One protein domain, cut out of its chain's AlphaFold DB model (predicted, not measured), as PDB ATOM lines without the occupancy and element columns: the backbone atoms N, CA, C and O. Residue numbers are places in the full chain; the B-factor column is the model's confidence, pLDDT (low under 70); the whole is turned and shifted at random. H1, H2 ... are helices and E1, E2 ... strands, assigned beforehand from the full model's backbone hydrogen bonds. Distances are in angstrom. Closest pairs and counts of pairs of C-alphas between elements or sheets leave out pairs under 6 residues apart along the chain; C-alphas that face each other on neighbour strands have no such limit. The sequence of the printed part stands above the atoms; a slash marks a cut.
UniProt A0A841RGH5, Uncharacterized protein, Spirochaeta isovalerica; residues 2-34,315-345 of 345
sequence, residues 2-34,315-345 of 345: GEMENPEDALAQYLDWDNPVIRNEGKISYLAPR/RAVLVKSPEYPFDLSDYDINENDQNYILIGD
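Overview. This is residues 2 to 34 and 315 to 345 of the 345 residues of an uncharacterized protein of Spirochaeta isovalerica (UniProt A0A841RGH5). This is one small, strongly twisted sheet of four short strands, with a single short helix, H1, packed over one face, and a long loop, residues 321 to 339, that swings wide on the side away from H1 before the chain returns to make the last strand. The printed part has 64 residues, with one named helix and four named strands in the order H1 E1 E2 E3 E4. The sheet runs E1, E2, E3, E4 and is mixed: its first two neighbour pairs are antiparallel, and E3 and E4 are parallel. The class is mixed, helices and strands, though only 28 of the 64 residues are in named elements. The whole is compact, with a radius of gyration of the C-alphas of 11.9 A and spans of 31 by 31 by 18 A.

Arrangement. Begin at the inner strands E2, residues 28 to 32, and E3, residues 316 to 320, which are antiparallel at 157 degrees; look for N 29 and O 318, 2.8 A apart and within hydrogen-bond range. The edge strand E1, residues 21 to 25, forms a hairpin with E2, and there N 23 and O 30 are within range at 2.9 A. At the other edge, E4, residues 340 to 344, is parallel to E3 at 22 degrees, with N 317 and O 340 within range at 2.9 A. E4 is apart from E1 and E2. H1, residues 7 to 14, is on the sheet at a height of 8.8 A over the sheet. It lies over E3 and only just over E2, on which 3 of its 8 C-alphas fall. It runs along the strands, at 26 degrees to E3 on the local plane; the closest C-alphas of H1 and E3 are those of Glu 8 and Leu 318, 7.2 A apart. In H1 every O i to N i+4 pair is within hydrogen-bond range.

Along the chain. Find C-alpha 316 at (32.058, 34.131, 14.145); from there E3 runs 13.1 A to Lys 320. E2 measures 13.4 A, E1 13.3 A and E4 12.4 A. H1 begins at C-alpha 7, (28.527, 38.572, 3.356), and measures 10.4 A. E4 ends at C-alpha 344, (33.200, 34.088, 1.459).

Size, cuts and confidence. The two C-alphas farthest apart are those of Gly 2 and Asn 336, 36.2 A. Residues 35 to 314 are not printed, and C-alphas 34 and 315 are 10.6 A apart across that cut, between E2 and E3. The link from E3 to E4, 19 residues, is long; that from E1 to E2 is tight. The mean pLDDT of the printed part is 71.8, and residues 2 to 5 and 321 to 345, E4 among them, are under 70.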
ATOM      1  N   GLY A   2      21.792  36.967  -7.966       41.09
ATOM      2  CA  GLY A   2      21.645  38.257  -7.292       41.09
ATOM      3  C   GLY A   2      22.946  38.578  -6.568       41.09
ATOM      4  O   GLY A   2      23.591  37.651  -6.078       41.09
ATOM      5  N   GLU A   3      23.346  39.846  -6.581       43.56
ATOM      6  CA  GLU A   3      24.414  40.352  -5.718       43.56
ATOM      7  C   GLU A   3      24.129  39.859  -4.298       43.56
ATOM      8  O   GLU A   3      23.023  40.049  -3.790       43.56
ATOM      9  N   MET A   4      25.074  39.136  -3.694       50.72
ATOM     10  CA  MET A   4      24.964  38.803  -2.282       50.72
ATOM     11  C   MET A   4      25.156  40.131  -1.545       50.72
ATOM     12  O   MET A   4      26.269  40.648  -1.460       50.72
ATOM     13  N   GLU A   5      24.045  40.749  -1.142       64.75
ATOM     14  CA  GLU A   5      24.027  41.943  -0.304       64.75
ATOM     15  C   GLU A   5      24.747  41.582   1.005       64.75
ATOM     16  O   GLU A   5      24.189  40.895   1.848       64.75
ATOM     17  N   ASN A   6      26.018  41.987   1.110       82.06
ATOM     18  CA  ASN A   6      26.874  41.949   2.300       82.06
ATOM     19  C   ASN A   6      27.091  40.549   2.958       82.06
ATOM     20  O   ASN A   6      26.209  40.033   3.646       82.06
ATOM     21  N   PRO A   7      28.280  39.921   2.828       83.25
ATOM     22  CA  PRO A   7      28.527  38.572   3.356       83.25
ATOM     23  C   PRO A   7      28.427  38.484   4.888       83.25
ATOM     24  O   PRO A   7      28.098  37.423   5.419       83.25
ATOM     25  N   GLU A   8      28.647  39.586   5.606       88.00
ATOM     26  CA  GLU A   8      28.360  39.662   7.037       88.00
ATOM     27  C   GLU A   8      26.871  39.504   7.362       88.00
ATOM     28  O   GLU A   8      26.538  38.793   8.309       88.00
ATOM     29  N   ASP A   9      25.981  40.106   6.571       86.50
ATOM     30  CA  ASP A   9      24.533  40.021   6.786       86.50
ATOM     31  C   ASP A   9      24.027  38.607   6.469       86.50
ATOM     32  O   ASP A   9      23.228  38.040   7.217       86.50
ATOM     33  N   ALA A  10      24.564  37.984   5.414       83.25
ATOM     34  CA  ALA A  10      24.285  36.586   5.090       83.25
ATOM     35  C   ALA A  10      24.738  35.630   6.210       83.25
ATOM     36  O   ALA A  10      24.019  34.689   6.559       83.25
ATOM     37  N   LEU A  11      25.911  35.878   6.803       85.00
ATOM     38  CA  LEU A  11      26.412  35.110   7.941       85.00
ATOM     39  C   LEU A  11      25.547  35.316   9.190       85.00
ATOM     40  O   LEU A  11      25.150  34.341   9.829       85.00
ATOM     41  N   ALA A  12      25.223  36.564   9.520       88.25
ATOM     42  CA  ALA A  12      24.335  36.892  10.627       88.25
ATOM     43  C   ALA A  12      22.985  36.172  10.491       88.25
ATOM     44  O   ALA A  12      22.531  35.528  11.434       88.25
ATOM     45  N   GLN A  13      22.397  36.191   9.290       86.25
ATOM     46  CA  GLN A  13      21.149  35.492   8.989       86.25
ATOM     47  C   GLN A  13      21.285  33.969   9.126       86.25
ATOM     48  O   GLN A  13      20.393  33.323   9.672       86.25
ATOM     49  N   TYR A  14      22.389  33.382   8.652       85.12
ATOM     50  CA  TYR A  14      22.647  31.946   8.787       85.12
ATOM     51  C   TYR A  14      22.773  31.505  10.253       85.12
ATOM     52  O   TYR A  14      22.321  30.419  10.614       85.12
ATOM     53  N   LEU A  15      23.376  32.349  11.095       86.69
ATOM     54  CA  LEU A  15      23.563  32.100  12.526       86.69
ATOM     55  C   LEU A  15      22.354  32.493  13.385       86.69
ATOM     56  O   LEU A  15      22.401  32.286  14.599       86.69
ATOM     57  N   ASP A  16      21.295  33.030  12.771       88.94
ATOM     58  CA  ASP A  16      20.108  33.562  13.451       88.94
ATOM     59  C   ASP A  16      20.465  34.659  14.474       88.94
ATOM     60  O   ASP A  16      20.014  34.668  15.620       88.94
ATOM     61  N   TRP A  17      21.368  35.564  14.084       90.69
ATOM     62  CA  TRP A  17      21.771  36.712  14.894       90.69
ATOM     63  C   TRP A  17      21.095  37.974  14.375       90.69
ATOM     64  O   TRP A  17      21.421  38.467  13.295       90.69
ATOM     65  N   ASP A  18      20.178  38.519  15.172       86.88
ATOM     66  CA  ASP A  18      19.559  39.811  14.892       86.88
ATOM     67  C   ASP A  18      20.537  40.949  15.227       86.88
ATOM     68  O   ASP A  18      20.998  41.069  16.366       86.88
ATOM     69  N   ASN A  19      20.874  41.763  14.223       88.00
ATOM     70  CA  ASN A  19      21.733  42.948  14.332       88.00
ATOM     71  C   ASN A  19      23.038  42.728  15.148       88.00
ATOM     72  O   ASN A  19      23.237  43.380  16.185       88.00
ATOM     73  N   PRO A  20      23.934  41.809  14.726       92.56
ATOM     74  CA  PRO A  20      25.161  41.530  15.464       92.56
ATOM     75  C   PRO A  20      26.107  42.733  15.477       92.56
ATOM     76  O   PRO A  20      26.062  43.614  14.616       92.56
ATOM     77  N   VAL A  21      27.024  42.746  16.443       94.44
ATOM     78  CA  VAL A  21      28.185  43.635  16.372       94.44
ATOM     79  C   VAL A  21      29.147  43.085  15.335       94.44
ATOM     80  O   VAL A  21      29.467  41.896  15.361       94.44
ATOM     81  N   ILE A  22      29.603  43.954  14.433       93.62
ATOM     82  CA  ILE A  22      30.563  43.620  13.384       93.62
ATOM     83  C   ILE A  22      31.801  44.495  13.574       93.62
ATOM     84  O   ILE A  22      31.729  45.720  13.465       93.62
ATOM     85  N   ARG A  23      32.949  43.859  13.811       92.50
ATOM     86  CA  ARG A  23      34.263  44.508  13.884       92.50
ATOM     87  C   ARG A  23      35.093  44.100  12.674       92.50
ATOM     88  O   ARG A  23      35.314  42.916  12.453       92.50
ATOM     89  N   ASN A  24      35.564  45.075  11.901       90.38
ATOM     90  CA  ASN A  24      36.345  44.836  10.686       90.38
ATOM     91  C   ASN A  24      37.831  45.136  10.915       90.38
ATOM     92  O   ASN A  24      38.183  46.242  11.322       90.38
ATOM     93  N   GLU A  25      38.697  44.184  10.579       87.06
ATOM     94  CA  GLU A  25      40.154  44.295  10.652       87.06
ATOM     95  C   GLU A  25      40.776  43.851   9.323       87.06
ATOM     96  O   GLU A  25      41.089  42.683   9.080       87.06
ATOM     97  N   GLY A  26      40.923  44.812   8.409       84.62
ATOM     98  CA  GLY A  26      41.423  44.550   7.062       84.62
ATOM     99  C   GLY A  26      40.476  43.642   6.275       84.62
ATOM    100  O   GLY A  26      39.412  44.082   5.847       84.62
ATOM    101  N   LYS A  27      40.887  42.390   6.051       82.81
ATOM    102  CA  LYS A  27      40.107  41.372   5.322       82.81
ATOM    103  C   LYS A  27      39.266  40.474   6.234       82.81
ATOM    104  O   LYS A  27      38.596  39.576   5.731       82.81
ATOM    105  N   ILE A  28      39.328  40.680   7.545       84.62
ATOM    106  CA  ILE A  28      38.628  39.855   8.525       84.62
ATOM    107  C   ILE A  28      37.490  40.663   9.134       84.62
ATOM    108  O   ILE A  28      37.695  41.800   9.555       84.62
ATOM    109  N   SER A  29      36.312  40.057   9.214       90.69
ATOM    110  CA  SER A  29      35.184  40.581   9.977       90.69
ATOM    111  C   SER A  29      34.902  39.640  11.145       90.69
ATOM    112  O   SER A  29      34.738  38.435  10.965       90.69
ATOM    113  N   TYR A  30      34.832  40.182  12.352       92.00
ATOM    114  CA  TYR A  30      34.407  39.475  13.553       92.00
ATOM    115  C   TYR A  30      32.959  39.835  13.839       92.00
ATOM    116  O   TYR A  30      32.612  41.015  13.859       92.00
ATOM    117  N   LEU A  31      32.128  38.825  14.068       93.88
ATOM    118  CA  LEU A  31      30.717  38.992  14.373       93.88
ATOM    119  C   LEU A  31      30.413  38.366  15.729       93.88
ATOM    120  O   LEU A  31      30.888  37.266  16.020       93.88
ATOM    121  N   ALA A  32      29.598  39.038  16.532       93.88
ATOM    122  CA  ALA A  32      29.059  38.496  17.774       93.88
ATOM    123  C   ALA A  32      27.633  39.024  18.004       93.88
ATOM    124  O   ALA A  32      27.342  40.171  17.645       93.88
ATOM    125  N   PRO A  33      26.722  38.230  18.593       91.69
ATOM    126  CA  PRO A  33      25.404  38.718  18.951       91.69
ATOM    127  C   PRO A  33      25.525  39.712  20.113       91.69
ATOM    128  O   PRO A  33      26.279  39.489  21.058       91.69
ATOM    129  N   ARG A  34      24.737  40.789  20.067       86.25
ATOM    130  CA  ARG A  34      24.667  41.801  21.141       86.25
ATOM    131  C   ARG A  34      24.085  41.257  22.446       86.25
ATOM    132  O   ARG A  34      24.320  41.801  23.521       86.25
ATOM    133  N   ARG A 315      31.083  33.868  18.882       91.19
ATOM    134  CA  ARG A 315      31.825  34.672  17.903       91.19
ATOM    135  C   ARG A 315      32.004  33.911  16.596       91.19
ATOM    136  O   ARG A 315      32.403  32.744  16.595       91.19
ATOM    137  N   ALA A 316      31.751  34.594  15.489       88.94
ATOM    138  CA  ALA A 316      32.058  34.131  14.145       88.94
ATOM    139  C   ALA A 316      33.141  35.014  13.517       88.94
ATOM    140  O   ALA A 316      33.257  36.198  13.833       88.94
ATOM    141  N   VAL A 317      33.948  34.416  12.645       87.50
ATOM    142  CA  VAL A 317      35.033  35.082  11.926       87.50
ATOM    143  C   VAL A 317      34.811  34.853  10.438       87.50
ATOM    144  O   VAL A 317      34.853  33.725   9.949       87.50
ATOM    145  N   LEU A 318      34.560  35.937   9.718       84.69
ATOM    146  CA  LEU A 318      34.461  35.953   8.268       84.69
ATOM    147  C   LEU A 318      35.799  36.409   7.692       84.69
ATOM    148  O   LEU A 318      36.300  37.473   8.048       84.69
ATOM    149  N   VAL A 319      36.355  35.628   6.771       81.06
ATOM    150  CA  VAL A 319      37.568  35.994   6.036       81.06
ATOM    151  C   VAL A 319      37.191  36.281   4.584       81.06
ATOM    152  O   VAL A 319      36.667  35.408   3.892       81.06
ATOM    153  N   LYS A 320      37.454  37.507   4.121       74.94
ATOM    154  CA  LYS A 320      37.158  37.965   2.755       74.94
ATOM    155  C   LYS A 320      38.354  37.705   1.836       74.94
ATOM    156  O   LYS A 320      39.423  38.291   2.043       74.94
ATOM    157  N   SER A 321      38.185  36.888   0.795       65.31
ATOM    158  CA  SER A 321      39.212  36.677  -0.237       65.31
ATOM    159  C   SER A 321      38.654  36.974  -1.629       65.31
ATOM    160  O   SER A 321      37.842  36.206  -2.115       65.31
ATOM    161  N   PRO A 322      39.088  38.047  -2.310       55.31
ATOM    162  CA  PRO A 322      38.615  38.339  -3.663       55.31
ATOM    163  C   PRO A 322      39.255  37.459  -4.757       55.31
ATOM    164  O   PRO A 322      38.819  37.515  -5.904       55.31
ATOM    165  N   GLU A 323      40.303  36.679  -4.452       53.50
ATOM    166  CA  GLU A 323      41.041  35.882  -5.443       53.50
ATOM    167  C   GLU A 323      41.567  34.564  -4.829       53.50
ATOM    168  O   GLU A 323      42.605  34.565  -4.172       53.50
ATOM    169  N   TYR A 324      40.910  33.427  -5.116       49.00
ATOM    170  CA  TYR A 324      41.440  32.053  -4.933       49.00
ATOM    171  C   TYR A 324      41.720  31.606  -3.464       49.00
ATOM    172  O   TYR A 324      41.582  32.413  -2.541       49.00
ATOM    173  N   PRO A 325      41.977  30.293  -3.190       50.00
ATOM    174  CA  PRO A 325      41.864  29.734  -1.842       50.00
ATOM    175  C   PRO A 325      42.855  30.394  -0.892       50.00
ATOM    176  O   PRO A 325      44.067  30.345  -1.093       50.00
ATOM    177  N   PHE A 326      42.292  31.015   0.135       54.28
ATOM    178  CA  PHE A 326      43.005  31.673   1.212       54.28
ATOM    179  C   PHE A 326      43.828  30.647   2.001       54.28
ATOM    180  O   PHE A 326      43.286  29.625   2.432       54.28
ATOM    181  N   ASP A 327      45.123  30.909   2.194       54.19
ATOM    182  CA  ASP A 327      45.953  30.110   3.093       54.19
ATOM    183  C   ASP A 327      45.744  30.609   4.528       54.19
ATOM    184  O   ASP A 327      46.183  31.695   4.904       54.19
ATOM    185  N   LEU A 328      45.026  29.820   5.331       54.12
ATOM    186  CA  LEU A 328      44.773  30.132   6.737       54.12
ATOM    187  C   LEU A 328      46.062  30.136   7.575       54.12
ATOM    188  O   LEU A 328      46.036  30.681   8.671       54.12
ATOM    189  N   SER A 329      47.174  29.570   7.085       55.12
ATOM    190  CA  SER A 329      48.446  29.527   7.821       55.12
ATOM    191  C   SER A 329      49.176  30.873   7.903       55.12
ATOM    192  O   SER A 329      50.000  31.058   8.797       55.12
ATOM    193  N   ASP A 330      48.838  31.833   7.036       48.78
ATOM    194  CA  ASP A 330      49.363  33.206   7.092       48.78
ATOM    195  C   ASP A 330      48.714  34.043   8.210       48.78
ATOM    196  O   ASP A 330      49.162  35.155   8.504       48.78
ATOM    197  N   TYR A 331      47.653  33.525   8.834       50.38
ATOM    198  CA  TYR A 331      46.947  34.169   9.930       50.38
ATOM    199  C   TYR A 331      46.966  33.297  11.182       50.38
ATOM    200  O   TYR A 331      46.592  32.129  11.160       50.38
ATOM    201  N   ASP A 332      47.333  33.905  12.308       49.28
ATOM    202  CA  ASP A 332      47.290  33.266  13.623       49.28
ATOM    203  C   ASP A 332      45.846  33.243  14.150       49.28
ATOM    204  O   ASP A 332      45.464  33.954  15.082       49.28
ATOM    205  N   ILE A 333      44.987  32.471  13.479       54.50
ATOM    206  CA  ILE A 333      43.696  32.086  14.037       54.50
ATOM    207  C   ILE A 333      44.008  30.964  15.017       54.50
ATOM    208  O   ILE A 333      44.146  29.811  14.618       54.50
ATOM    209  N   ASN A 334      44.173  31.321  16.290       49.28
ATOM    210  CA  ASN A 334      44.476  30.374  17.356       49.28
ATOM    211  C   ASN A 334      43.488  29.197  17.277       49.28
ATOM    212  O   ASN A 334      42.299  29.377  17.520       49.28
ATOM    213  N   GLU A 335      43.956  28.000  16.910       42.12
ATOM    214  CA  GLU A 335      43.102  26.822  16.673       42.12
ATOM    215  C   GLU A 335      42.324  26.384  17.935       42.12
ATOM    216  O   GLU A 335      41.365  25.614  17.853       42.12
ATOM    217  N   ASN A 336      42.705  26.901  19.111       44.19
ATOM    218  CA  ASN A 336      41.964  26.734  20.365       44.19
ATOM    219  C   ASN A 336      40.698  27.605  20.442       44.19
ATOM    220  O   ASN A 336      39.775  27.305  21.209       44.19
ATOM    221  N   ASP A 337      40.631  28.670  19.649       51.38
ATOM    222  CA  ASP A 337      39.440  29.475  19.476       51.38
ATOM    223  C   ASP A 337      38.525  28.723  18.510       51.38
ATOM    224  O   ASP A 337      38.716  28.749  17.297       51.38
ATOM    225  N   GLN A 338      37.509  28.038  19.039       53.97
ATOM    226  CA  GLN A 338      36.485  27.334  18.255       53.97
ATOM    227  C   GLN A 338      35.586  28.304  17.462       53.97
ATOM    228  O   GLN A 338      34.368  28.246  17.570       53.97
ATOM    229  N   ASN A 339      36.145  29.258  16.726       59.72
ATOM    230  CA  ASN A 339      35.401  30.210  15.918       59.72
ATOM    231  C   ASN A 339      34.694  29.483  14.766       59.72
ATOM    232  O   ASN A 339      35.239  28.547  14.178       59.72
ATOM    233  N   TYR A 340      33.509  29.956  14.382       58.94
ATOM    234  CA  TYR A 340      32.959  29.621  13.068       58.94
ATOM    235  C   TYR A 340      33.744  30.412  12.022       58.94
ATOM    236  O   TYR A 340      33.618  31.635  11.973       58.94
ATOM    237  N   ILE A 341      34.580  29.730  11.237       61.28
ATOM    238  CA  ILE A 341      35.361  30.341  10.156       61.28
ATOM    239  C   ILE A 341      34.631  30.086   8.844       61.28
ATOM    240  O   ILE A 341      34.425  28.934   8.455       61.28
ATOM    241  N   LEU A 342      34.255  31.159   8.157       59.44
ATOM    242  CA  LEU A 342      33.690  31.088   6.815       59.44
ATOM    243  C   LEU A 342      34.546  31.910   5.861       59.44
ATOM    244  O   LEU A 342      34.941  33.036   6.162       59.44
ATOM    245  N   ILE A 343      34.831  31.311   4.709       56.22
ATOM    246  CA  ILE A 343      35.538  31.946   3.602       56.22
ATOM    247  C   ILE A 343      34.462  32.290   2.576       56.22
ATOM    248  O   ILE A 343      33.841  31.384   2.016       56.22
ATOM    249  N   GLY A 344      34.186  33.581   2.414       51.47
ATOM    250  CA  GLY A 344      33.200  34.088   1.459       51.47
ATOM    251  C   GLY A 344      33.871  34.721   0.241       51.47
ATOM    252  O   GLY A 344      34.868  35.431   0.411       51.47
ATOM    253  N   ASP A 345      33.301  34.462  -0.941       48.00
ATOM    254  CA  ASP A 345      33.478  35.250  -2.175       48.00
ATOM    255  C   ASP A 345      32.426  36.368  -2.241       48.00
ATOM    256  O   ASP A 345      31.235  36.063  -1.972       48.00
TER     257      ASP A 345